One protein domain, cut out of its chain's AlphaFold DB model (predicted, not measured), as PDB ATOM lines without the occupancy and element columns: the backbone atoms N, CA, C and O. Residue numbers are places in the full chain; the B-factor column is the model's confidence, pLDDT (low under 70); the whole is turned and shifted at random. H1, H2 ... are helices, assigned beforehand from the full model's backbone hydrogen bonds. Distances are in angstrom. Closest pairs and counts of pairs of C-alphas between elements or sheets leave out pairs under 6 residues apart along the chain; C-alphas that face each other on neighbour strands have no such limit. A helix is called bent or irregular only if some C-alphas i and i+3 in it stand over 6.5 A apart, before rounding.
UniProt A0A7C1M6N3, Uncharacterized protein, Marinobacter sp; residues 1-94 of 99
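Overview. This is residues 1 to 94 of the 99 residues of an uncharacterized protein of Marinobacter sp (UniProt A0A7C1M6N3). Three long helices run along a rod as an up-and-down bundle, each running against the one before it; H1 packs on both H2 and H3, which come close to each other only near the link that joins them. H3, the longest, makes most of the rod's length. The printed part has 94 residues, with three named helices in the order H1, H2, H3 and no named strand; the class is all helix. The whole is only just loose, close to compact, with a radius of gyration of the C-alphas of 15.2 A and spans of 48 by 21 by 18 A.

Arrangement. Start with H3, residues 60 to 92. It touches H1, residues 2 to 25, closest at the C-alphas of Gly 7 and Val 74, 4.1 A apart. The two run the same way at a tilt of 37 degrees, only just steep. Next look at H2, residues 29 to 55, which forms a helical hairpin with H1. They touch, closest at the C-alphas of Ser 13 and Cys 42, 5.0 A apart, and run opposite ways at a shallow tilt of 26 degrees. H2 and H3 are close but not clearly touching: their closest C-alphas, Ala 54 and Leu 63, are 6.6 A apart. They run opposite ways at a shallow tilt of 13 degrees. In H1 and H3 every O i to N i+4 pair is within hydrogen-bond range; in H2, 21 of 23 are.

Along the chain. Find C-alpha 60 at (154.056, 203.624, 140.980); from there H3 runs 46.8 A to C-alpha 92 at (142.922, 219.786, 183.430). H1 begins at C-alpha 2, (142.972, 202.000, 155.663), and covers 34.2 A to C-alpha 25. H2 covers 39.4 A from C-alpha 29 to C-alpha 55; it is neither bent nor irregular, but only just: C-alphas 30 and 33 are 6.3 A apart.

Size, cuts and confidence. The two C-alphas farthest apart, Ser 59 and Thr 94, are 48.8 A apart. The printed part has no cut, and both links are tight. The mean pLDDT of the printed part is 89.4; only residue 1 is under 70.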
ATOM      1  N   MET A   1     139.964 203.002 152.803       68.50
ATOM      2  CA  MET A   1     139.496 202.763 154.199       68.50
ATOM      3  C   MET A   1     140.665 202.739 155.172       68.50
ATOM      4  O   MET A   1     140.563 203.352 156.229       68.50
ATOM      5  N   ILE A   2     141.767 202.067 154.827       80.94
ATOM      6  CA  ILE A   2     142.972 202.000 155.663       80.94
ATOM      7  C   ILE A   2     143.583 203.390 155.904       80.94
ATOM      8  O   ILE A   2     144.108 203.646 156.979       80.94
ATOM      9  N   GLU A   3     143.460 204.315 154.955       82.69
ATOM     10  CA  GLU A   3     143.972 205.686 155.051       82.69
ATOM     11  C   GLU A   3     143.264 206.484 156.158       82.69
ATOM     12  O   GLU A   3     143.906 207.161 156.955       82.69
ATOM     13  N   LEU A   4     141.939 206.340 156.275       85.81
ATOM     14  CA  LEU A   4     141.159 206.960 157.353       85.81
ATOM     15  C   LEU A   4     141.518 206.366 158.718       85.81
ATOM     16  O   LEU A   4     141.640 207.100 159.698       85.81
ATOM     17  N   VAL A   5     141.727 205.046 158.775       88.25
ATOM     18  CA  VAL A   5     142.208 204.373 159.988       88.25
ATOM     19  C   VAL A   5     143.594 204.895 160.361       88.25
ATOM     20  O   VAL A   5     143.810 205.243 161.516       88.25
ATOM     21  N   ALA A   6     144.503 205.038 159.393       87.94
ATOM     22  CA  ALA A   6     145.827 205.611 159.614       87.94
ATOM     23  C   ALA A   6     145.739 207.045 160.152       87.94
ATOM     24  O   ALA A   6     146.420 207.359 161.124       87.94
ATOM     25  N   GLY A   7     144.846 207.880 159.611       88.75
ATOM     26  CA  GLY A   7     144.568 209.217 160.142       88.75
ATOM     27  C   GLY A   7     144.076 209.202 161.593       88.75
ATOM     28  O   GLY A   7     144.565 209.971 162.420       88.75
ATOM     29  N   GLY A   8     143.169 208.284 161.934       91.06
ATOM     30  CA  GLY A   8     142.676 208.101 163.303       91.06
ATOM     31  C   GLY A   8     143.756 207.620 164.278       91.06
ATOM     32  O   GLY A   8     143.891 208.162 165.371       91.06
ATOM     33  N   VAL A   9     144.582 206.646 163.890       92.38
ATOM     34  CA  VAL A   9     145.712 206.200 164.723       92.38
ATOM     35  C   VAL A   9     146.737 207.327 164.877       92.38
ATOM     36  O   VAL A   9     147.254 207.548 165.973       92.38
ATOM     37  N   TYR A  10     146.994 208.090 163.811       93.44
ATOM     38  CA  TYR A  10     147.924 209.214 163.857       93.44
ATOM     39  C   TYR A  10     147.423 210.360 164.735       93.44
ATOM     40  O   TYR A  10     148.222 210.985 165.427       93.44
ATOM     41  N   PHE A  11     146.107 210.588 164.784       95.31
ATOM     42  CA  PHE A  11     145.497 211.484 165.764       95.31
ATOM     43  C   PHE A  11     145.909 211.101 167.188       95.31
ATOM     44  O   PHE A  11     146.402 211.954 167.924       95.31
ATOM     45  N   PHE A  12     145.787 209.822 167.565       94.12
ATOM     46  CA  PHE A  12     146.173 209.365 168.903       94.12
ATOM     47  C   PHE A  12     147.687 209.420 169.137       94.12
ATOM     48  O   PHE A  12     148.101 209.819 170.224       94.12
ATOM     49  N   SER A  13     148.513 209.097 168.131       94.69
ATOM     50  CA  SER A  13     149.977 209.257 168.222       94.69
ATOM     51  C   SER A  13     150.344 210.713 168.512       94.69
ATOM     52  O   SER A  13     151.015 211.007 169.503       94.69
ATOM     53  N   VAL A  14     149.858 211.658 167.701       95.62
ATOM     54  CA  VAL A  14     150.193 213.078 167.868       95.62
ATOM     55  C   VAL A  14     149.593 213.645 169.152       95.62
ATOM     56  O   VAL A  14     150.261 214.423 169.834       95.62
ATOM     57  N   PHE A  15     148.388 213.214 169.530       95.81
ATOM     58  CA  PHE A  15     147.798 213.545 170.823       95.81
ATOM     59  C   PHE A  15     148.711 213.111 171.973       95.81
ATOM     60  O   PHE A  15     149.086 213.933 172.808       95.81
ATOM     61  N   ALA A  16     149.113 211.837 172.000       94.38
ATOM     62  CA  ALA A  16     149.967 211.287 173.046       94.38
ATOM     63  C   ALA A  16     151.330 211.987 173.078       94.38
ATOM     64  O   ALA A  16     151.797 212.350 174.155       94.38
ATOM     65  N   LYS A  17     151.923 212.266 171.910       94.81
ATOM     66  CA  LYS A  17     153.191 212.997 171.775       94.81
ATOM     67  C   LYS A  17     153.098 214.411 172.343       94.81
ATOM     68  O   LYS A  17     153.914 214.788 173.181       94.81
ATOM     69  N   ALA A  18     152.088 215.182 171.944       94.38
ATOM     70  CA  ALA A  18     151.885 216.543 172.436       94.38
ATOM     71  C   ALA A  18     151.561 216.567 173.942       94.38
ATOM     72  O   ALA A  18     152.058 217.416 174.685       94.38
ATOM     73  N   PHE A  19     150.764 215.608 174.417       93.19
ATOM     74  CA  PHE A  19     150.415 215.482 175.829       93.19
ATOM     75  C   PHE A  19     151.628 215.081 176.683       93.19
ATOM     76  O   PHE A  19     151.865 215.675 177.735       93.19
ATOM     77  N   GLN A  20     152.450 214.140 176.209       93.81
ATOM     78  CA  GLN A  20     153.711 213.751 176.842       93.81
ATOM     79  C   GLN A  20     154.689 214.928 176.904       93.81
ATOM     80  O   GLN A  20     155.253 215.183 177.965       93.81
ATOM     81  N   GLN A  21     154.863 215.679 175.809       93.00
ATOM     82  CA  GLN A  21     155.743 216.855 175.777       93.00
ATOM     83  C   GLN A  21     155.355 217.884 176.842       93.00
ATOM     84  O   GLN A  21     156.224 218.414 177.532       93.00
ATOM     85  N   ARG A  22     154.054 218.130 177.037       90.56
ATOM     86  CA  ARG A  22     153.597 219.015 178.115       90.56
ATOM     87  C   ARG A  22     153.792 218.395 179.495       90.56
ATOM     88  O   ARG A  22     154.267 219.095 180.379       90.56
ATOM     89  N   ASN A  23     153.538 217.100 179.682       90.31
ATOM     90  CA  ASN A  23     153.848 216.443 180.955       90.31
ATOM     91  C   ASN A  23     155.329 216.577 181.324       90.31
ATOM     92  O   ASN A  23     155.638 216.835 182.483       90.31
ATOM     93  N   VAL A  24     156.233 216.459 180.348       89.44
ATOM     94  CA  VAL A  24     157.668 216.699 180.544       89.44
ATOM     95  C   VAL A  24     157.927 218.167 180.896       89.44
ATOM     96  O   VAL A  24     158.599 218.435 181.887       89.44
ATOM     97  N   ALA A  25     157.340 219.115 180.161       89.69
ATOM     98  CA  ALA A  25     157.501 220.548 180.428       89.69
ATOM     99  C   ALA A  25     156.988 220.979 181.819       89.69
ATOM    100  O   ALA A  25     157.542 221.896 182.420       89.69
ATOM    101  N   PHE A  26     155.953 220.317 182.345       87.12
ATOM    102  CA  PHE A  26     155.359 220.598 183.658       87.12
ATOM    103  C   PHE A  26     155.813 219.635 184.770       87.12
ATOM    104  O   PHE A  26     155.257 219.677 185.865       87.12
ATOM    105  N   MET A  27     156.827 218.794 184.529       89.06
ATOM    106  CA  MET A  27     157.378 217.846 185.515       89.06
ATOM    107  C   MET A  27     156.341 216.839 186.066       89.06
ATOM    108  O   MET A  27     156.446 216.356 187.194       89.06
ATOM    109  N   ASN A  28     155.338 216.474 185.261       86.12
ATOM    110  CA  ASN A  28     154.322 215.468 185.583       86.12
ATOM    111  C   ASN A  28     154.850 214.044 185.315       86.12
ATOM    112  O   ASN A  28     154.356 213.333 184.434       86.12
ATOM    113  N   TYR A  29     155.850 213.607 186.088       87.06
ATOM    114  CA  TYR A  29     156.527 212.308 185.920       87.06
ATOM    115  C   TYR A  29     155.569 211.111 185.867       87.06
ATOM    116  O   TYR A  29     155.765 210.183 185.084       87.06
ATOM    117  N   TRP A  30     154.501 211.163 186.664       88.19
ATOM    118  CA  TRP A  30     153.522 210.081 186.773       88.19
ATOM    119  C   TRP A  30     152.739 209.845 185.475       88.19
ATOM    120  O   TRP A  30     152.363 208.717 185.177       88.19
ATOM    121  N   LEU A  31     152.524 210.896 184.678       87.75
ATOM    122  CA  LEU A  31     151.821 210.808 183.397       87.75
ATOM    123  C   LEU A  31     152.782 210.632 182.220       87.75
ATOM    124  O   LEU A  31     152.370 210.122 181.180       87.75
ATOM    125  N   ALA A  32     154.057 211.001 182.369       87.88
ATOM    126  CA  ALA A  32     155.067 210.844 181.323       87.88
ATOM    127  C   ALA A  32     155.286 209.368 180.941       87.88
ATOM    128  O   ALA A  32     155.354 209.042 179.757       87.88
ATOM    129  N   VAL A  33     155.331 208.461 181.921       90.12
ATOM    130  CA  VAL A  33     155.534 207.022 181.676       90.12
ATOM    131  C   VAL A  33     154.377 206.389 180.884       90.12
ATOM    132  O   VAL A  33     154.636 205.877 179.794       90.12
ATOM    133  N   PRO A  34     153.106 206.439 181.333       91.62
ATOM    134  CA  PRO A  34     152.010 205.811 180.592       91.62
ATOM    135  C   PRO A  34     151.806 206.437 179.207       91.62
ATOM    136  O   PRO A  34     151.556 205.721 178.241       91.62
ATOM    137  N   THR A  35     151.980 207.757 179.075       91.81
ATOM    138  CA  THR A  35     151.848 208.438 177.774       91.81
ATOM    139  C   THR A  35     152.939 208.029 176.785       91.81
ATOM    140  O   THR A  35     152.657 207.939 175.594       91.81
ATOM    141  N   SER A  36     154.137 207.676 177.269       91.62
ATOM    142  CA  SER A  36     155.213 207.127 176.433       91.62
ATOM    143  C   SER A  36     154.839 205.769 175.831       91.62
ATOM    144  O   SER A  36     155.041 205.556 174.641       91.62
ATOM    145  N   TYR A  37     154.242 204.862 176.614       94.19
ATOM    146  CA  TYR A  37     153.809 203.551 176.105       94.19
ATOM    147  C   TYR A  37     152.653 203.660 175.109       94.19
ATOM    148  O   TYR A  37     152.641 202.950 174.099       94.19
ATOM    149  N   VAL A  38     151.703 204.568 175.360       93.56
ATOM    150  CA  VAL A  38     150.637 204.874 174.398       93.56
ATOM    151  C   VAL A  38     151.247 205.389 173.096       93.56
ATOM    152  O   VAL A  38     150.921 204.871 172.031       93.56
ATOM    153  N   LEU A  39     152.187 206.337 173.179       93.44
ATOM    154  CA  LEU A  39     152.868 206.871 172.004       93.44
ATOM    155  C   LEU A  39     153.601 205.776 171.221       93.44
ATOM    156  O   LEU A  39     153.387 205.655 170.019       93.44
ATOM    157  N   SER A  40     154.407 204.942 171.884       93.94
ATOM    158  CA  SER A  40     155.131 203.854 171.216       93.94
ATOM    159  C   SER A  40     154.191 202.853 170.541       93.94
ATOM    160  O   SER A  40     154.475 202.394 169.436       93.94
ATOM    161  N   THR A  41     153.049 202.546 171.161       93.94
ATOM    162  CA  THR A  41     152.033 201.661 170.569       93.94
ATOM    163  C   THR A  41     151.437 202.278 169.303       93.94
ATOM    164  O   THR A  41     151.326 201.606 168.275       93.94
ATOM    165  N   CYS A  42     151.089 203.566 169.349       92.62
ATOM    166  CA  CYS A  42     150.558 204.273 168.188       92.62
ATOM    167  C   CYS A  42     151.602 204.411 167.072       92.62
ATOM    168  O   CYS A  42     151.253 204.229 165.910       92.62
ATOM    169  N   ASP A  43     152.868 204.679 167.399       90.38
ATOM    170  CA  ASP A  43     153.943 204.797 166.409       90.38
ATOM    171  C   ASP A  43     154.155 203.469 165.662       90.38
ATOM    172  O   ASP A  43     154.182 203.455 164.431       90.38
ATOM    173  N   ILE A  44     154.186 202.332 166.373       94.44
ATOM    174  CA  ILE A  44     154.262 200.999 165.746       94.44
ATOM    175  C   ILE A  44     153.065 200.759 164.814       94.44
ATOM    176  O   ILE A  44     153.242 200.289 163.686       94.44
ATOM    177  N   ALA A  45     151.850 201.095 165.255       91.69
ATOM    178  CA  ALA A  45     150.643 200.919 164.455       91.69
ATOM    179  C   ALA A  45     150.659 201.787 163.184       91.69
ATOM    180  O   ALA A  45     150.366 201.288 162.099       91.69
ATOM    181  N   VAL A  46     151.063 203.057 163.286       89.25
ATOM    182  CA  VAL A  46     151.187 203.964 162.133       89.25
ATOM    183  C   VAL A  46     152.210 203.430 161.140       89.25
ATOM    184  O   VAL A  46     151.888 203.298 159.962       89.25
ATOM    185  N   TYR A  47     153.419 203.082 161.593       90.56
ATOM    186  CA  TYR A  47     154.458 202.575 160.694       90.56
ATOM    187  C   TYR A  47     154.039 201.275 160.006       90.56
ATOM    188  O   TYR A  47     154.290 201.112 158.814       90.56
ATOM    189  N   SER A  48     153.326 200.398 160.715       91.69
ATOM    190  CA  SER A  48     152.788 199.163 160.139       91.69
ATOM    191  C   SER A  48     151.741 199.445 159.057       91.69
ATOM    192  O   SER A  48     151.788 198.842 157.989       91.69
ATOM    193  N   LEU A  49     150.827 200.395 159.287       87.94
ATOM    194  CA  LEU A  49     149.807 200.783 158.304       87.94
ATOM    195  C   LEU A  49     150.420 201.462 157.074       87.94
ATOM    196  O   LEU A  49     149.993 201.198 155.949       87.94
ATOM    197  N   VAL A  50     151.428 202.316 157.262       86.94
ATOM    198  CA  VAL A  50     152.155 202.953 156.154       86.94
ATOM    199  C   VAL A  50     152.882 201.894 155.323       86.94
ATOM    200  O   VAL A  50     152.722 201.862 154.104       86.94
ATOM    201  N   ALA A  51     153.619 200.989 155.974       88.56
ATOM    202  CA  ALA A  51     154.332 199.903 155.305       88.56
ATOM    203  C   ALA A  51     153.377 198.977 154.539       88.56
ATOM    204  O   ALA A  51     153.645 198.617 153.395       88.56
ATOM    205  N   TRP A  52     152.227 198.648 155.129       87.12
ATOM    206  CA  TRP A  52     151.207 197.825 154.488       87.12
ATOM    207  C   TRP A  52     150.662 198.459 153.201       87.12
ATOM    208  O   TRP A  52     150.571 197.786 152.176       87.12
ATOM    209  N   ASN A  53     150.362 199.764 153.215       82.44
ATOM    210  CA  ASN A  53     149.912 200.466 152.006       82.44
ATOM    211  C   ASN A  53     151.003 200.563 150.938       82.44
ATOM    212  O   ASN A  53     150.694 200.515 149.751       82.44
ATOM    213  N   ALA A  54     152.269 200.688 151.340       83.25
ATOM    214  CA  ALA A  54     153.375 200.706 150.393       83.25
ATOM    215  C   ALA A  54     153.533 199.357 149.669       83.25
ATOM    216  O   ALA A  54     153.796 199.341 148.471       83.25
ATOM    217  N   VAL A  55     153.334 198.235 150.372       85.62
ATOM    218  CA  VAL A  55     153.436 196.881 149.795       85.62
ATOM    219  C   VAL A  55     152.248 196.539 148.890       85.62
ATOM    220  O   VAL A  55     152.434 195.845 147.897       85.62
ATOM    221  N   GLN A  56     151.042 197.021 149.203       82.62
ATOM    222  CA  GLN A  56     149.846 196.776 148.380       82.62
ATOM    223  C   GLN A  56     149.746 197.660 147.129       82.62
ATOM    224  O   GLN A  56     148.791 197.537 146.366       82.62
ATOM    225  N   ALA A  57     150.688 198.577 146.909       82.44
ATOM    226  CA  ALA A  57     150.648 199.432 145.737       82.44
ATOM    227  C   ALA A  57     151.047 198.648 144.474       82.44
ATOM    228  O   ALA A  57     152.226 198.416 144.219       82.44
ATOM    229  N   ASP A  58     150.060 198.306 143.644       81.25
ATOM    230  CA  ASP A  58     150.261 197.552 142.394       81.25
ATOM    231  C   ASP A  58     151.032 198.333 141.310       81.25
ATOM    232  O   ASP A  58     151.495 197.770 140.319       81.25
ATOM    233  N   SER A  59     151.161 199.656 141.457       86.62
ATOM    234  CA  SER A  59     151.870 200.514 140.502       86.62
ATOM    235  C   SER A  59     152.450 201.764 141.161       86.62
ATOM    236  O   SER A  59     151.961 202.232 142.190       86.62
ATOM    237  N   PHE A  60     153.451 202.370 140.518       83.12
ATOM    238  CA  PHE A  60     154.056 203.624 140.980       83.12
ATOM    239  C   PHE A  60     153.048 204.787 141.036       83.12
ATOM    240  O   PHE A  60     153.063 205.586 141.969       83.12
ATOM    241  N   VAL A  61     152.122 204.856 140.072       84.31
ATOM    242  CA  VAL A  61     151.055 205.873 140.058       84.31
ATOM    243  C   VAL A  61     150.048 205.624 141.187       84.31
ATOM    244  O   VAL A  61     149.650 206.567 141.870       84.31
ATOM    245  N   GLY A  62     149.692 204.358 141.434       83.12
ATOM    246  CA  GLY A  62     148.860 203.965 142.572       83.12
ATOM    247  C   GLY A  62     149.505 204.336 143.908       83.12
ATOM    248  O   GLY A  62     148.848 204.935 144.756       83.12
ATOM    249  N   LEU A  63     150.809 204.087 144.060       83.88
ATOM    250  CA  LEU A  63     151.566 204.460 145.255       83.88
ATOM    251  C   LEU A  63     151.466 205.965 145.542       83.88
ATOM    252  O   LEU A  63     151.161 206.350 146.669       83.88
ATOM    253  N   ILE A  64     151.669 206.820 144.534       86.31
ATOM    254  CA  ILE A  64     151.579 208.282 144.694       86.31
ATOM    255  C   ILE A  64     150.168 208.705 145.127       86.31
ATOM    256  O   ILE A  64     150.015 209.518 146.044       86.31
ATOM    257  N   MET A  65     149.128 208.141 144.508       84.88
ATOM    258  CA  MET A  65     147.739 208.457 144.854       84.88
ATOM    259  C   MET A  65     147.395 208.023 146.286       84.88
ATOM    260  O   MET A  65     146.880 208.830 147.057       84.88
ATOM    261  N   HIS A  66     147.753 206.802 146.692       83.19
ATOM    262  CA  HIS A  66     147.510 206.330 148.062       83.19
ATOM    263  C   HIS A  66     148.305 207.129 149.101       83.19
ATOM    264  O   HIS A  66     147.757 207.513 150.135       83.19
ATOM    265  N   MET A  67     149.572 207.449 148.819       84.62
ATOM    266  CA  MET A  67     150.405 208.238 149.730       84.62
ATOM    267  C   MET A  67     149.903 209.679 149.868       84.62
ATOM    268  O   MET A  67     149.882 210.208 150.975       84.62
ATOM    269  N   SER A  68     149.435 210.316 148.790       87.94
ATOM    270  CA  SER A  68     148.893 211.682 148.865       87.94
ATOM    271  C   SER A  68     147.607 211.766 149.701       87.94
ATOM    272  O   SER A  68     147.479 212.649 150.553       87.94
ATOM    273  N   LEU A  69     146.687 210.807 149.547       87.62
ATOM    274  CA  LEU A  69     145.489 210.705 150.392       87.62
ATOM    275  C   LEU A  69     145.840 210.390 151.853       87.62
ATOM    276  O   LEU A  69     145.219 210.919 152.782       87.62
ATOM    277  N   MET A  70     146.865 209.565 152.070       87.12
ATOM    278  CA  MET A  70     147.382 209.290 153.404       87.12
ATOM    279  C   MET A  70     147.953 210.557 154.051       87.12
ATOM    280  O   MET A  70     147.623 210.836 155.195       87.12
ATOM    281  N   VAL A  71     148.717 211.381 153.330       91.50
ATOM    282  CA  VAL A  71     149.227 212.665 153.850       91.50
ATOM    283  C   VAL A  71     148.088 213.578 154.301       91.50
ATOM    284  O   VAL A  71     148.183 214.189 155.364       91.50
ATOM    285  N   LEU A  72     146.990 213.649 153.545       92.06
ATOM    286  CA  LEU A  72     145.841 214.478 153.912       92.06
ATOM    287  C   LEU A  72     145.165 213.970 155.195       92.06
ATOM    288  O   LEU A  72     144.915 214.742 156.121       92.06
ATOM    289  N   THR A  73     144.898 212.669 155.279       92.25
ATOM    290  CA  THR A  73     144.219 212.048 156.433       92.25
ATOM    291  C   THR A  73     145.090 212.018 157.694       92.25
ATOM    292  O   THR A  73     144.626 212.350 158.783       92.25
ATOM    293  N   VAL A  74     146.374 211.695 157.558       91.62
ATOM    294  CA  VAL A  74     147.377 211.724 158.633       91.62
ATOM    295  C   VAL A  74     147.651 213.158 159.080       91.62
ATOM    296  O   VAL A  74     147.685 213.430 160.278       91.62
ATOM    297  N   GLY A  75     147.788 214.102 158.146       92.19
ATOM    298  CA  GLY A  75     148.012 215.516 158.450       92.19
ATOM    299  C   GLY A  75     146.845 216.136 159.219       92.19
ATOM    300  O   GLY A  75     147.051 216.776 160.250       92.19
ATOM    301  N   THR A  76     145.612 215.889 158.770       94.31
ATOM    302  CA  THR A  76     144.395 216.340 159.469       94.31
ATOM    303  C   THR A  76     144.236 215.675 160.834       94.31
ATOM    304  O   THR A  76     143.985 216.370 161.821       94.31
ATOM    305  N   GLY A  77     144.461 214.361 160.928       92.69
ATOM    306  CA  GLY A  77     144.473 213.636 162.201       92.69
ATOM    307  C   GLY A  77     145.507 214.201 163.176       92.69
ATOM    308  O   GLY A  77     145.189 214.471 164.333       92.69
ATOM    309  N   GLY A  78     146.722 214.476 162.702       94.50
ATOM    310  CA  GLY A  78     147.788 215.071 163.502       94.50
ATOM    311  C   GLY A  78     147.455 216.479 164.002       94.50
ATOM    312  O   GLY A  78     147.675 216.778 165.175       94.50
ATOM    313  N   ALA A  79     146.874 217.330 163.152       95.06
ATOM    314  CA  ALA A  79     146.444 218.672 163.543       95.06
ATOM    315  C   ALA A  79     145.363 218.633 164.636       95.06
ATOM    316  O   ALA A  79     145.460 219.330 165.644       95.06
ATOM    317  N   LEU A  80     144.351 217.777 164.481       95.94
ATOM    318  CA  LEU A  80     143.304 217.612 165.491       95.94
ATOM    319  C   LEU A  80     143.855 216.996 166.788       95.94
ATOM    320  O   LEU A  80     143.458 217.402 167.883       95.94
ATOM    321  N   GLY A  81     144.786 216.046 166.682       95.06
ATOM    322  CA  GLY A  81     145.426 215.390 167.822       95.06
ATOM    323  C   GLY A  81     146.237 216.368 168.668       95.06
ATOM    324  O   GLY A  81     146.105 216.394 169.891       95.06
ATOM    325  N   SER A  82     147.024 217.239 168.031       95.12
ATOM    326  CA  SER A  82     147.814 218.246 168.744       95.12
ATOM    327  C   SER A  82     146.931 219.307 169.407       95.12
ATOM    328  O   SER A  82     147.112 219.592 170.592       95.12
ATOM    329  N   ILE A  83     145.924 219.833 168.697       96.19
ATOM    330  CA  ILE A  83     144.984 220.828 169.237       96.19
ATOM    331  C   ILE A  83     144.220 220.256 170.435       96.19
ATOM    332  O   ILE A  83     144.124 220.905 171.479       96.19
ATOM    333  N   SER A  84     143.706 219.029 170.322       94.56
ATOM    334  CA  SER A  84     142.969 218.385 171.413       94.56
ATOM    335  C   SER A  84     143.862 218.093 172.622       94.56
ATOM    336  O   SER A  84     143.458 218.387 173.748       94.56
ATOM    337  N   ALA A  85     145.098 217.623 172.427       93.94
ATOM    338  CA  ALA A  85     146.059 217.441 173.519       93.94
ATOM    339  C   ALA A  85     146.389 218.762 174.221       93.94
ATOM    340  O   ALA A  85     146.423 218.828 175.454       93.94
ATOM    341  N   MET A  86     146.588 219.835 173.451       92.38
ATOM    342  CA  MET A  86     146.810 221.168 173.999       92.38
ATOM    343  C   MET A  86     145.599 221.658 174.800       92.38
ATOM    344  O   MET A  86     145.759 222.136 175.924       92.38
ATOM    345  N   TYR A  87     144.388 221.507 174.273       93.25
ATOM    346  CA  TYR A  87     143.175 221.921 174.969       93.25
ATOM    347  C   TYR A  87     142.972 221.146 176.281       93.25
ATOM    348  O   TYR A  87     142.801 221.751 177.340       93.25
ATOM    349  N   ILE A  88     143.061 219.811 176.242       92.19
ATOM    350  CA  ILE A  88     142.839 218.946 177.412       92.19
ATOM    351  C   ILE A  88     143.913 219.180 178.474       92.19
ATOM    352  O   ILE A  88     143.586 219.365 179.647       92.19
ATOM    353  N   HIS A  89     145.190 219.218 178.085       90.88
ATOM    354  CA  HIS A  89     146.258 219.461 179.050       90.88
ATOM    355  C   HIS A  89     146.127 220.848 179.691       90.88
ATOM    356  O   HIS A  89     146.319 220.977 180.897       90.88
ATOM    357  N   HIS A  90     145.758 221.876 178.917       86.81
ATOM    358  CA  HIS A  90     145.553 223.218 179.461       86.81
ATOM    359  C   HIS A  90     144.395 223.254 180.464       86.81
ATOM    360  O   HIS A  90     144.546 223.820 181.540       86.81
ATOM    361  N   LYS A  91     143.274 222.603 180.139       87.25
ATOM    362  CA  LYS A  91     142.065 222.614 180.967       87.25
ATOM    363  C   LYS A  91     142.204 221.838 182.281       87.25
ATOM    364  O   LYS A  91     141.613 222.247 183.273       87.25
ATOM    365  N   TYR A  92     142.927 220.715 182.287       86.62
ATOM    366  CA  TYR A  92     142.922 219.786 183.430       86.62
ATOM    367  C   TYR A  92     144.263 219.640 184.158       86.62
ATOM    368  O   TYR A  92     144.271 219.256 185.324       86.62
ATOM    369  N   PHE A  93     145.393 219.913 183.499       80.94
ATOM    370  CA  PHE A  93     146.723 219.573 184.029       80.94
ATOM    371  C   PHE A  93     147.654 220.774 184.183       80.94
ATOM    372  O   PHE A  93     148.563 220.748 185.014       80.94
ATOM    373  N   THR A  94     147.441 221.846 183.425       71.69
ATOM    374  CA  THR A  94     148.164 223.101 183.623       71.69
ATOM    375  C   THR A  94     147.582 223.824 184.838       71.69
ATOM    376  O   THR A  94     146.540 224.461 184.749       71.69
TER     377      THR A  94